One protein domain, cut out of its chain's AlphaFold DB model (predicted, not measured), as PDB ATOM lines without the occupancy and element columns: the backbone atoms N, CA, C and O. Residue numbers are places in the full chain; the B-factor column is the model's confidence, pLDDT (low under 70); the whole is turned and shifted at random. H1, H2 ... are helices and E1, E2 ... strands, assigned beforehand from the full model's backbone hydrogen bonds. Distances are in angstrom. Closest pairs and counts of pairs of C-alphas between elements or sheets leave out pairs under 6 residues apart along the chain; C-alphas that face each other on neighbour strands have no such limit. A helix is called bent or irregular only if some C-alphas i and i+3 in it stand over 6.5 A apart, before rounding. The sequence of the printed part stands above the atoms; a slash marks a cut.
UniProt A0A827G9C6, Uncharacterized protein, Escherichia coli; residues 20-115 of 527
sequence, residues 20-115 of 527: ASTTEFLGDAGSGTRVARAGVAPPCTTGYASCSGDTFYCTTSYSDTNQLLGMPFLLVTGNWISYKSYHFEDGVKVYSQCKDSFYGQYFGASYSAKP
ATOM      1  N   ALA A  20     -12.938  34.384 108.372       44.06
ATOM      2  CA  ALA A  20     -12.878  35.731 108.891       44.06
ATOM      3  C   ALA A  20     -13.985  36.558 108.246       44.06
ATOM      4  O   ALA A  20     -13.864  36.946 107.084       44.06
ATOM      5  N   SER A  21     -15.055  36.847 108.980       52.56
ATOM      6  CA  SER A  21     -16.054  37.809 108.507       52.56
ATOM      7  C   SER A  21     -15.558  39.249 108.643       52.56
ATOM      8  O   SER A  21     -16.142  40.159 108.053       52.56
ATOM      9  N   THR A  22     -14.526  39.499 109.462       72.31
ATOM     10  CA  THR A  22     -14.105  40.862 109.802       72.31
ATOM     11  C   THR A  22     -12.612  40.959 110.134       72.31
ATOM     12  O   THR A  22     -11.987  40.026 110.647       72.31
ATOM     13  N   THR A  23     -12.026  42.113 109.813       80.69
ATOM     14  CA  THR A  23     -10.620  42.455 110.065       80.69
ATOM     15  C   THR A  23     -10.534  43.753 110.858       80.69
ATOM     16  O   THR A  23     -11.272  44.698 110.587       80.69
ATOM     17  N   GLU A  24      -9.614  43.805 111.811       84.31
ATOM     18  CA  GLU A  24      -9.284  44.958 112.640       84.31
ATOM     19  C   GLU A  24      -7.886  45.445 112.263       84.31
ATOM     20  O   GLU A  24      -6.932  44.668 112.258       84.31
ATOM     21  N   PHE A  25      -7.769  46.716 111.887       87.19
ATOM     22  CA  PHE A  25      -6.492  47.336 111.546       87.19
ATOM     23  C   PHE A  25      -5.775  47.757 112.830       87.19
ATOM     24  O   PHE A  25      -6.324  48.543 113.597       87.19
ATOM     25  N   LEU A  26      -4.558  47.251 113.042       86.12
ATOM     26  CA  LEU A  26      -3.748  47.578 114.220       86.12
ATOM     27  C   LEU A  26      -2.797  48.758 113.980       86.12
ATOM     28  O   LEU A  26      -2.397  49.428 114.928       86.12
ATOM     29  N   GLY A  27      -2.430  49.023 112.723       86.81
ATOM     30  CA  GLY A  27      -1.484  50.083 112.366       86.81
ATOM     31  C   GLY A  27      -0.221  49.585 111.676       86.81
ATOM     32  O   GLY A  27      -0.077  48.402 111.340       86.81
ATOM     33  N   ASP A  28       0.705  50.521 111.467       87.50
ATOM     34  CA  ASP A  28       2.042  50.231 110.955       87.50
ATOM     35  C   ASP A  28       2.836  49.402 111.971       87.50
ATOM     36  O   ASP A  28       3.099  49.826 113.097       87.50
ATOM     37  N   ALA A  29       3.268  48.221 111.538       84.31
ATOM     38  CA  ALA A  29       4.158  47.331 112.278       84.31
ATOM     39  C   ALA A  29       5.647  47.659 112.050       84.31
ATOM     40  O   ALA A  29       6.518  46.930 112.523       84.31
ATOM     41  N   GLY A  30       5.939  48.746 111.327       84.19
ATOM     42  CA  GLY A  30       7.291  49.207 111.032       84.19
ATOM     43  C   GLY A  30       7.971  48.459 109.883       84.19
ATOM     44  O   GLY A  30       7.378  47.612 109.206       84.19
ATOM     45  N   SER A  31       9.233  48.816 109.646       86.69
ATOM     46  CA  SER A  31      10.083  48.141 108.671       86.69
ATOM     47  C   SER A  31      10.661  46.853 109.254       86.69
ATOM     48  O   SER A  31      11.005  46.778 110.433       86.69
ATOM     49  N   GLY A  32      10.781  45.821 108.427       86.69
ATOM     50  CA  GLY A  32      11.432  44.587 108.843       86.69
ATOM     51  C   GLY A  32      11.357  43.479 107.810       86.69
ATOM     52  O   GLY A  32      10.611  43.551 106.828       86.69
ATOM     53  N   THR A  33      12.128  42.428 108.061       90.81
ATOM     54  CA  THR A  33      12.176  41.239 107.213       90.81
ATOM     55  C   THR A  33      11.238  40.176 107.767       90.81
ATOM     56  O   THR A  33      11.328  39.816 108.942       90.81
ATOM     57  N   ARG A  34      10.334  39.635 106.944       89.94
ATOM     58  CA  ARG A  34       9.452  38.521 107.335       89.94
ATOM     59  C   ARG A  34       9.470  37.409 106.301       89.94
ATOM     60  O   ARG A  34       9.597  37.665 105.107       89.94
ATOM     61  N   VAL A  35       9.292  36.174 106.770       89.69
ATOM     62  CA  VAL A  35       8.932  35.056 105.891       89.69
ATOM     63  C   VAL A  35       7.489  35.259 105.451       89.69
ATOM     64  O   VAL A  35       6.571  35.301 106.278       89.69
ATOM     65  N   ALA A  36       7.304  35.405 104.147       88.81
ATOM     66  CA  ALA A  36       6.050  35.795 103.540       88.81
ATOM     67  C   ALA A  36       5.811  35.054 102.223       88.81
ATOM     68  O   ALA A  36       6.707  34.446 101.634       88.81
ATOM     69  N   ARG A  37       4.570  35.123 101.753       83.06
ATOM     70  CA  ARG A  37       4.140  34.609 100.450       83.06
ATOM     71  C   ARG A  37       3.408  35.701  99.682       83.06
ATOM     72  O   ARG A  37       2.897  36.634 100.303       83.06
ATOM     73  N   ALA A  38       3.337  35.582  98.360       79.38
ATOM     74  CA  ALA A  38       2.530  36.494  97.553       79.38
ATOM     75  C   ALA A  38       1.062  36.462  98.029       79.38
ATOM     76  O   ALA A  38       0.493  35.395  98.284       79.38
ATOM     77  N   GLY A  39       0.489  37.643  98.242       64.50
ATOM     78  CA  GLY A  39      -0.840  37.840  98.809       64.50
ATOM     79  C   GLY A  39      -1.932  37.547  97.785       64.50
ATOM     80  O   GLY A  39      -1.983  38.185  96.740       64.50
ATOM     81  N   VAL A  40      -2.805  36.589  98.109       54.41
ATOM     82  CA  VAL A  40      -4.024  36.269  97.337       54.41
ATOM     83  C   VAL A  40      -5.220  35.986  98.263       54.41
ATOM     84  O   VAL A  40      -6.208  35.391  97.845       54.41
ATOM     85  N   ALA A  41      -5.131  36.350  99.550       52.72
ATOM     86  CA  ALA A  41      -6.168  36.039 100.536       52.72
ATOM     87  C   ALA A  41      -6.221  37.094 101.667       52.72
ATOM     88  O   ALA A  41      -5.169  37.641 101.995       52.72
ATOM     89  N   PRO A  42      -7.402  37.392 102.256       57.12
ATOM     90  CA  PRO A  42      -7.603  38.487 103.226       57.12
ATOM     91  C   PRO A  42      -6.639  38.465 104.436       57.12
ATOM     92  O   PRO A  42      -5.916  37.517 104.630       57.12
ATOM     93  N   PRO A  43      -6.493  39.499 105.269       62.00
ATOM     94  CA  PRO A  43      -6.676  40.894 104.900       62.00
ATOM     95  C   PRO A  43      -5.792  41.330 103.710       62.00
ATOM     96  O   PRO A  43      -6.030  42.397 103.154       62.00
ATOM     97  N   CYS A  44      -4.809  40.531 103.274       71.75
ATOM     98  CA  CYS A  44      -3.845  40.924 102.242       71.75
ATOM     99  C   CYS A  44      -4.312  40.559 100.818       71.75
ATOM    100  O   CYS A  44      -4.014  39.485 100.292       71.75
ATOM    101  N   THR A  45      -5.013  41.472 100.147       65.38
ATOM    102  CA  THR A  45      -5.491  41.256  98.766       65.38
ATOM    103  C   THR A  45      -4.420  41.464  97.692       65.38
ATOM    104  O   THR A  45      -4.585  40.984  96.576       65.38
ATOM    105  N   THR A  46      -3.329  42.168  98.009       72.19
ATOM    106  CA  THR A  46      -2.204  42.441  97.095       72.19
ATOM    107  C   THR A  46      -0.872  42.453  97.857       72.19
ATOM    108  O   THR A  46      -0.852  42.634  99.076       72.19
ATOM    109  N   GLY A  47       0.246  42.265  97.148       84.62
ATOM    110  CA  GLY A  47       1.595  42.334  97.722       84.62
ATOM    111  C   GLY A  47       2.043  41.030  98.386       84.62
ATOM    112  O   GLY A  47       1.943  39.966  97.778       84.62
ATOM    113  N   TYR A  48       2.552  41.108  99.616       87.88
ATOM    114  CA  TYR A  48       3.010  39.963 100.406       87.88
ATOM    115  C   TYR A  48       2.288  39.873 101.746       87.88
ATOM    116  O   TYR A  48       2.016  40.884 102.393       87.88
ATOM    117  N   ALA A  49       2.020  38.639 102.165       87.94
ATOM    118  CA  ALA A  49       1.341  38.307 103.407       87.94
ATOM    119  C   ALA A  49       2.227  37.438 104.307       87.94
ATOM    120  O   ALA A  49       2.888  36.504 103.842       87.94
ATOM    121  N   SER A  50       2.190  37.717 105.605       89.25
ATOM    122  CA  SER A  50       2.826  36.958 106.683       89.25
ATOM    123  C   SER A  50       1.866  36.903 107.876       89.25
ATOM    124  O   SER A  50       1.000  37.764 108.003       89.25
ATOM    125  N   CYS A  51       1.979  35.911 108.756       88.31
ATOM    126  CA  CYS A  51       1.235  35.898 110.017       88.31
ATOM    127  C   CYS A  51       2.090  35.382 111.174       88.31
ATOM    128  O   CYS A  51       3.144  34.792 110.946       88.31
ATOM    129  N   SER A  52       1.673  35.693 112.400       88.69
ATOM    130  CA  SER A  52       2.322  35.307 113.654       88.69
ATOM    131  C   SER A  52       1.306  35.389 114.793       88.69
ATOM    132  O   SER A  52       0.774  36.468 115.060       88.69
ATOM    133  N   GLY A  53       1.015  34.273 115.451       87.31
ATOM    134  CA  GLY A  53      -0.047  34.179 116.448       87.31
ATOM    135  C   GLY A  53      -1.389  34.623 115.874       87.31
ATOM    136  O   GLY A  53      -1.825  34.128 114.843       87.31
ATOM    137  N   ASP A  54      -2.012  35.606 116.507       87.25
ATOM    138  CA  ASP A  54      -3.277  36.225 116.100       87.25
ATOM    139  C   ASP A  54      -3.111  37.408 115.127       87.25
ATOM    140  O   ASP A  54      -4.097  38.027 114.719       87.25
ATOM    141  N   THR A  55      -1.872  37.743 114.756       88.38
ATOM    142  CA  THR A  55      -1.559  38.934 113.964       88.38
ATOM    143  C   THR A  55      -1.174  38.574 112.533       88.38
ATOM    144  O   THR A  55      -0.303  37.739 112.275       88.38
ATOM    145  N   PHE A  56      -1.795  39.260 111.579       87.94
ATOM    146  CA  PHE A  56      -1.513  39.171 110.151       87.94
ATOM    147  C   PHE A  56      -0.787  40.432 109.698       87.94
ATOM    148  O   PHE A  56      -1.146  41.538 110.087       87.94
ATOM    149  N   TYR A  57       0.220  40.265 108.851       89.81
ATOM    150  CA  TYR A  57       1.043  41.341 108.321       89.81
ATOM    151  C   TYR A  57       0.934  41.370 106.801       89.81
ATOM    152  O   TYR A  57       1.151  40.351 106.141       89.81
ATOM    153  N   CYS A  58       0.651  42.545 106.249       89.62
ATOM    154  CA  CYS A  58       0.619  42.782 104.812       89.62
ATOM    155  C   CYS A  58       1.654  43.836 104.424       89.62
ATOM    156  O   CYS A  58       1.880  44.795 105.164       89.62
ATOM    157  N   THR A  59       2.245  43.695 103.242       88.69
ATOM    158  CA  THR A  59       3.065  44.750 102.645       88.69
ATOM    159  C   THR A  59       2.872  44.818 101.138       88.69
ATOM    160  O   THR A  59       2.854  43.799 100.449       88.69
ATOM    161  N   THR A  60       2.751  46.033 100.617       86.75
ATOM    162  CA  THR A  60       2.830  46.348  99.183       86.75
ATOM    163  C   THR A  60       4.077  47.170  98.849       86.75
ATOM    164  O   THR A  60       4.357  47.406  97.677       86.75
ATOM    165  N   SER A  61       4.839  47.580  99.870       86.06
ATOM    166  CA  SER A  61       6.035  48.415  99.764       86.06
ATOM    167  C   SER A  61       7.216  47.688 100.402       86.06
ATOM    168  O   SER A  61       7.381  47.672 101.626       86.06
ATOM    169  N   TYR A  62       8.018  47.053  99.554       86.44
ATOM    170  CA  TYR A  62       9.165  46.242  99.943       86.44
ATOM    171  C   TYR A  62      10.413  46.675  99.172       86.44
ATOM    172  O   TYR A  62      10.331  47.063  98.007       86.44
ATOM    173  N   SER A  63      11.563  46.631  99.841       83.31
ATOM    174  CA  SER A  63      12.862  46.973  99.259       83.31
ATOM    175  C   SER A  63      13.546  45.759  98.647       83.31
ATOM    176  O   SER A  63      14.204  45.897  97.624       83.31
ATOM    177  N   ASP A  64      13.353  44.576  99.241       82.69
ATOM    178  CA  ASP A  64      14.033  43.347  98.838       82.69
ATOM    179  C   ASP A  64      13.127  42.123  98.979       82.69
ATOM    180  O   ASP A  64      12.348  42.001  99.931       82.69
ATOM    181  N   THR A  65      13.292  41.174  98.057       85.94
ATOM    182  CA  THR A  65      12.731  39.827  98.160       85.94
ATOM    183  C   THR A  65      13.820  38.791  97.900       85.94
ATOM    184  O   THR A  65      14.490  38.805  96.872       85.94
ATOM    185  N   ASN A  66      14.003  37.872  98.844       82.56
ATOM    186  CA  ASN A  66      14.963  36.779  98.731       82.56
ATOM    187  C   ASN A  66      14.217  35.450  98.753       82.56
ATOM    188  O   ASN A  66      13.569  35.099  99.743       82.56
ATOM    189  N   GLN A  67      14.303  34.701  97.655       79.94
ATOM    190  CA  GLN A  67      13.744  33.358  97.598       79.94
ATOM    191  C   GLN A  67      14.638  32.407  98.388       79.94
ATOM    192  O   GLN A  67      15.837  32.295  98.130       79.94
ATOM    193  N   LEU A  68      14.045  31.695  99.339       70.81
ATOM    194  CA  LEU A  68      14.758  30.647 100.044       70.81
ATOM    195  C   LEU A  68      14.777  29.380  99.179       70.81
ATOM    196  O   LEU A  68      13.736  28.910  98.713       70.81
ATOM    197  N   LEU A  69      15.974  28.843  98.934       63.66
ATOM    198  CA  LEU A  69      16.186  27.673  98.078       63.66
ATOM    199  C   LEU A  69      15.316  26.489  98.523       63.66
ATOM    200  O   LEU A  69      15.387  26.052  99.669       63.66
ATOM    201  N   GLY A  70      14.515  25.964  97.592       57.38
ATOM    202  CA  GLY A  70      13.658  24.797  97.821       57.38
ATOM    203  C   GLY A  70      12.367  25.078  98.593       57.38
ATOM    204  O   GLY A  70      11.713  24.126  99.009       57.38
ATOM    205  N   MET A  71      11.987  26.346  98.796       64.19
ATOM    206  CA  MET A  71      10.807  26.706  99.588       64.19
ATOM    207  C   MET A  71       9.850  27.633  98.822       64.19
ATOM    208  O   MET A  71      10.302  28.476  98.045       64.19
ATOM    209  N   PRO A  72       8.525  27.513  99.039       65.31
ATOM    210  CA  PRO A  72       7.525  28.362  98.382       65.31
ATOM    211  C   PRO A  72       7.404  29.759  99.023       65.31
ATOM    212  O   PRO A  72       6.556  30.554  98.624       65.31
ATOM    213  N   PHE A  73       8.233  30.059 100.029       75.38
ATOM    214  CA  PHE A  73       8.217  31.309 100.784       75.38
ATOM    215  C   PHE A  73       9.412  32.191 100.432       75.38
ATOM    216  O   PHE A  73      10.501  31.707 100.113       75.38
ATOM    217  N   LEU A  74       9.205  33.500 100.548       85.69
ATOM    218  CA  LEU A  74      10.233  34.512 100.370       85.69
ATOM    219  C   LEU A  74      10.517  35.208 101.697       85.69
ATOM    220  O   LEU A  74       9.628  35.389 102.528       85.69
ATOM    221  N   LEU A  75      11.760  35.639 101.877       88.50
ATOM    222  CA  LEU A  75      12.089  36.679 102.839       88.50
ATOM    223  C   LEU A  75      11.828  38.022 102.182       88.50
ATOM    224  O   LEU A  75      12.433  38.338 101.159       88.50
ATOM    225  N   VAL A  76      10.908  38.782 102.758       90.12
ATOM    226  CA  VAL A  76      10.489  40.081 102.237       90.12
ATOM    227  C   VAL A  76      10.872  41.141 103.251       90.12
ATOM    228  O   VAL A  76      10.396  41.105 104.390       90.12
ATOM    229  N   THR A  77      11.731  42.066 102.832       89.62
ATOM    230  CA  THR A  77      12.122  43.242 103.611       89.62
ATOM    231  C   THR A  77      11.278  44.416 103.147       89.62
ATOM    232  O   THR A  77      11.307  44.781 101.973       89.62
ATOM    233  N   GLY A  78      10.499  45.007 104.047       89.62
ATOM    234  CA  GLY A  78       9.603  46.101 103.690       89.62
ATOM    235  C   GLY A  78       8.911  46.718 104.890       89.62
ATOM    236  O   GLY A  78       9.184  46.347 106.031       89.62
ATOM    237  N   ASN A  79       8.003  47.650 104.611       90.69
ATOM    238  CA  ASN A  79       7.142  48.247 105.626       90.69
ATOM    239  C   ASN A  79       5.872  47.417 105.752       90.69
ATOM    240  O   ASN A  79       5.184  47.171 104.757       90.69
ATOM    241  N   TRP A  80       5.576  46.976 106.969       89.56
ATOM    242  CA  TRP A  80       4.466  46.078 107.242       89.56
ATOM    243  C   TRP A  80       3.328  46.808 107.924       89.56
ATOM    244  O   TRP A  80       3.530  47.567 108.865       89.56
ATOM    245  N   ILE A  81       2.121  46.477 107.496       89.44
ATOM    246  CA  ILE A  81       0.881  46.861 108.153       89.44
ATOM    247  C   ILE A  81       0.338  45.628 108.860       89.44
ATOM    248  O   ILE A  81       0.363  44.535 108.290       89.44
ATOM    249  N   SER A  82      -0.149  45.797 110.086       90.31
ATOM    250  CA  SER A  82      -0.681  44.705 110.897       90.31
ATOM    251  C   SER A  82      -2.198  44.759 111.062       90.31
ATOM    252  O   SER A  82      -2.813  45.826 111.126       90.31
ATOM    253  N   TYR A  83      -2.791  43.573 111.132       87.06
ATOM    254  CA  TYR A  83      -4.221  43.348 111.261       87.06
ATOM    255  C   TYR A  83      -4.480  42.191 112.221       87.06
ATOM    256  O   TYR A  83      -3.738  41.206 112.217       87.06
ATOM    257  N   LYS A  84      -5.595  42.248 112.947       87.56
ATOM    258  CA  LYS A  84      -6.216  41.053 113.522       87.56
ATOM    259  C   LYS A  84      -7.432  40.672 112.709       87.56
ATOM    260  O   LYS A  84      -8.088  41.508 112.088       87.56
ATOM    261  N   SER A  85      -7.747  39.394 112.707       82.62
ATOM    262  CA  SER A  85      -8.948  38.893 112.063       82.62
ATOM    263  C   SER A  85      -9.804  38.179 113.089       82.62
ATOM    264  O   SER A  85      -9.258  37.514 113.963       82.62
ATOM    265  N   TYR A  86     -11.121  38.348 113.025       81.81
ATOM    266  CA  TYR A  86     -12.026  37.759 114.003       81.81
ATOM    267  C   TYR A  86     -13.370  37.370 113.391       81.81
ATOM    268  O   TYR A  86     -13.785  37.874 112.341       81.81
ATOM    269  N   HIS A  87     -14.057  36.482 114.097       80.12
ATOM    270  CA  HIS A  87     -15.458  36.131 113.896       80.12
ATOM    271  C   HIS A  87     -16.194  36.207 115.239       80.12
ATOM    272  O   HIS A  87     -15.571  36.367 116.289       80.12
ATOM    273  N   PHE A  88     -17.523  36.159 115.211       78.38
ATOM    274  CA  PHE A  88     -18.331  36.144 116.430       78.38
ATOM    275  C   PHE A  88     -18.828  34.729 116.723       78.38
ATOM    276  O   PHE A  88     -19.457  34.110 115.866       78.38
ATOM    277  N   GLU A  89     -18.600  34.258 117.946       83.00
ATOM    278  CA  GLU A  89     -19.215  33.049 118.506       83.00
ATOM    279  C   GLU A  89     -20.026  33.465 119.732       83.00
ATOM    280  O   GLU A  89     -19.496  34.105 120.638       83.00
ATOM    281  N   ASP A  90     -21.334  33.197 119.727       86.19
ATOM    282  CA  ASP A  90     -22.257  33.562 120.816       86.19
ATOM    283  C   ASP A  90     -22.180  35.044 121.257       86.19
ATOM    284  O   ASP A  90     -22.394  35.391 122.417       86.19
ATOM    285  N   GLY A  91     -21.879  35.947 120.314       82.38
ATOM    286  CA  GLY A  91     -21.742  37.388 120.564       82.38
ATOM    287  C   GLY A  91     -20.368  37.830 121.088       82.38
ATOM    288  O   GLY A  91     -20.168  39.021 121.318       82.38
ATOM    289  N   VAL A  92     -19.409  36.913 121.227       83.38
ATOM    290  CA  VAL A  92     -18.028  37.190 121.647       83.38
ATOM    291  C   VAL A  92     -17.105  37.219 120.431       83.38
ATOM    292  O   VAL A  92     -17.202  36.363 119.552       83.38
ATOM    293  N   LYS A  93     -16.197  38.203 120.368       82.19
ATOM    294  CA  LYS A  93     -15.154  38.253 119.333       82.19
ATOM    295  C   LYS A  93     -14.124  37.152 119.581       82.19
ATOM    296  O   LYS A  93     -13.469  37.143 120.621       82.19
ATOM    297  N   VAL A  94     -13.943  36.278 118.600       81.94
ATOM    298  CA  VAL A  94     -12.921  35.230 118.592       81.94
ATOM    299  C   VAL A  94     -11.900  35.566 117.514       81.94
ATOM    300  O   VAL A  94     -12.230  35.629 116.331       81.94
ATOM    301  N   TYR A  95     -10.654  35.807 117.924       83.19
ATOM    302  CA  TYR A  95      -9.571  36.127 116.998       83.19
ATOM    303  C   TYR A  95      -9.041  34.869 116.302       83.19
ATOM    304  O   TYR A  95      -8.766  33.842 116.925       83.19
ATOM    305  N   SER A  96      -8.872  34.975 114.988       81.69
ATOM    306  CA  SER A  96      -8.282  33.949 114.140       81.69
ATOM    307  C   SER A  96      -6.781  33.844 114.389       81.69
ATOM    308  O   SER A  96      -6.067  34.843 114.361       81.69
ATOM    309  N   GLN A  97      -6.305  32.616 114.576       84.94
ATOM    310  CA  GLN A  97      -4.883  32.309 114.717       84.94
ATOM    311  C   GLN A  97      -4.257  31.964 113.360       84.94
ATOM    312  O   GLN A  97      -4.893  31.359 112.490       84.94
ATOM    313  N   CYS A  98      -2.984  32.307 113.200       84.69
ATOM    314  CA  CYS A  98      -2.128  31.885 112.104       84.69
ATOM    315  C   CYS A  98      -1.997  30.358 112.147       84.69
ATOM    316  O   CYS A  98      -1.544  29.781 113.133       84.69
ATOM    317  N   LYS A  99      -2.432  29.688 111.079       82.06
ATOM    318  CA  LYS A  99      -2.367  28.225 110.980       82.06
ATOM    319  C   LYS A  99      -0.977  27.787 110.527       82.06
ATOM    320  O   LYS A  99      -0.441  28.361 109.585       82.06
ATOM    321  N   ASP A 100      -0.462  26.686 111.069       79.25
ATOM    322  CA  ASP A 100       0.802  26.070 110.622       79.25
ATOM    323  C   ASP A 100       0.802  25.756 109.121       79.25
ATOM    324  O   ASP A 100       1.814  25.901 108.436       79.25
ATOM    325  N   SER A 101      -0.365  25.397 108.573       73.75
ATOM    326  CA  SER A 101      -0.554  25.164 107.140       73.75
ATOM    327  C   SER A 101      -0.223  26.385 106.276       73.75
ATOM    328  O   SER A 101       0.040  26.223 105.089       73.75
ATOM    329  N   PHE A 102      -0.221  27.599 106.841       77.06
ATOM    330  CA  PHE A 102       0.205  28.810 106.141       77.06
ATOM    331  C   PHE A 102       1.683  28.743 105.745       77.06
ATOM    332  O   PHE A 102       2.022  29.133 104.632       77.06
ATOM    333  N   TYR A 103       2.529  28.219 106.638       74.44
ATOM    334  CA  TYR A 103       3.980  28.103 106.475       74.44
ATOM    335  C   TYR A 103       4.435  26.699 106.030       74.44
ATOM    336  O   TYR A 103       5.625  26.446 105.829       74.44
ATOM    337  N   GLY A 104       3.487  25.784 105.818       72.94
ATOM    338  CA  GLY A 104       3.761  24.407 105.419       72.94
ATOM    339  C   GLY A 104       4.490  23.608 106.502       72.94
ATOM    340  O   GLY A 104       4.724  24.075 107.610       72.94
ATOM    341  N   GLN A 105       4.871  22.371 106.187       68.69
ATOM    342  CA  GLN A 105       5.451  21.459 107.181       68.69
ATOM    343  C   GLN A 105       6.827  21.910 107.706       68.69
ATOM    344  O   GLN A 105       7.183  21.583 108.833       68.69
ATOM    345  N   TYR A 106       7.602  22.647 106.901       68.56
ATOM    346  CA  TYR A 106       8.982  23.015 107.237       68.56
ATOM    347  C   TYR A 106       9.076  24.209 108.196       68.56
ATOM    348  O   TYR A 106       9.905  24.216 109.099       68.56
ATOM    349  N   PHE A 107       8.218  25.212 108.010       75.25
ATOM    350  CA  PHE A 107       8.213  26.435 108.814       75.25
ATOM    351  C   PHE A 107       7.006  26.550 109.748       75.25
ATOM    352  O   PHE A 107       6.977  27.465 110.566       75.25
ATOM    353  N   GLY A 108       6.035  25.639 109.625       75.62
ATOM    354  CA  GLY A 108       4.708  25.669 110.240       75.62
ATOM    355  C   GLY A 108       4.672  26.269 111.636       75.62
ATOM    356  O   GLY A 108       4.433  27.463 111.771       75.62
ATOM    357  N   ALA A 109       4.940  25.452 112.653       79.81
ATOM    358  CA  ALA A 109       4.773  25.843 114.051       79.81
ATOM    359  C   ALA A 109       5.702  26.992 114.497       79.81
ATOM    360  O   ALA A 109       5.304  27.842 115.289       79.81
ATOM    361  N   SER A 110       6.941  27.054 113.992       84.25
ATOM    362  CA  SER A 110       7.934  28.033 114.464       84.25
ATOM    363  C   SER A 110       7.743  29.443 113.886       84.25
ATOM    364  O   SER A 110       8.286  30.414 114.418       84.25
ATOM    365  N   TYR A 111       7.023  29.574 112.768       86.75
ATOM    366  CA  TYR A 111       6.698  30.869 112.157       86.75
ATOM    367  C   TYR A 111       5.223  31.244 112.308       86.75
ATOM    368  O   TYR A 111       4.913  32.430 112.236       86.75
ATOM    369  N   SER A 112       4.327  30.275 112.532       85.69
ATOM    370  CA  SER A 112       2.923  30.549 112.847       85.69
ATOM    371  C   SER A 112       2.730  31.029 114.283       85.69
ATOM    372  O   SER A 112       1.836  31.832 114.526       85.69
ATOM    373  N   ALA A 113       3.554  30.572 115.229       87.69
ATOM    374  CA  ALA A 113       3.481  30.982 116.625       87.69
ATOM    375  C   ALA A 113       4.060  32.386 116.841       87.69
ATOM    376  O   ALA A 113       4.977  32.809 116.133       87.69
ATOM    377  N   LYS A 114       3.572  33.081 117.880       89.69
ATOM    378  CA  LYS A 114       4.197  34.322 118.350       89.69
ATOM    379  C   LYS A 114       5.672  34.052 118.711       89.69
ATOM    380  O   LYS A 114       5.942  33.095 119.440       89.69
ATOM    381  N   PRO A 115       6.622  34.875 118.235       89.62
ATOM    382  CA  PRO A 115       8.006  34.861 118.668       89.62
ATOM    383  C   PRO A 115       8.126  34.891 120.188       89.62
ATOM    384  O   PRO A 115       7.755  35.844 120.865       89.62
TER     385      PRO A 115
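What this domain is: This is residues 20 to 115 of the 527 residues of an uncharacterized protein of Escherichia coli (UniProt A0A827G9C6). One strongly twisted antiparallel sheet folds back on itself: the long strands E1, E3 and E4 each bend sharply, and short E2, near the middle, pairs with E3 and with the last residues of E1. The E4-E5 hairpin reaches out to one end of the long axis, and the small helix H1 packs on the sheet beside Ser 52 of E2. The printed part has 96 residues and is mostly strand, with five named strands and one named helix in the order E1 E2 E3 E4 E5 H1; the strands E1 E2 E3 E4 E5 form a meander, each strand the antiparallel neighbour of the one before. It is compact, with a radius of gyration of the C-alphas of 13.3 A, and spans 45 by 28 by 24 A.

How they stand to each other: In the branched sheet, E4, residues 74 to 89, has E1, residues 22 to 38, on one side, and E3, residues 55 to 67, and E5, residues 92 to 95, on the other side. N 24 and O 84 of E1 and E4 are 2.8 A apart, N 58 and O 81 of E3 and E4 2.9 A, and N 94 and O 87 of E5 and E4 2.8 A, within hydrogen-bond range. E2, residues 48 to 52, has N 50 2.9 A from O 57 of E3 and N 49 2.9 A from O 37 of E1. H1, residues 104 to 112, is on the sheet at a height of 10.5 A; the closest C-alphas of H1 and E2, Ser 112 and Ser 52, are 4.9 A apart. In H1, 3 of 5 O i to N i+4 pairs are within range; it is irregular, with C-alphas 106 and 109 8.5 A apart.

Where its parts are: E1 begins at C-alpha 22 (-14.105, 40.862, 109.802) and bends by 130 degrees at residue 31. E4 measures 34.6 A, E3 23.1 A and E1 21.1 A; E2, E5 and H1 are shorter. H1 ends at C-alpha 112 (2.923, 30.549, 112.847).

The domain as a whole: The two C-alphas farthest apart, those of Leu 69 and Gly 91, are 45.2 A apart. The printed part has no cut and no long link. Confidence is under 70 at residues 20 to 21, 39 to 43, 45, 69 to 72 and 105 to 106.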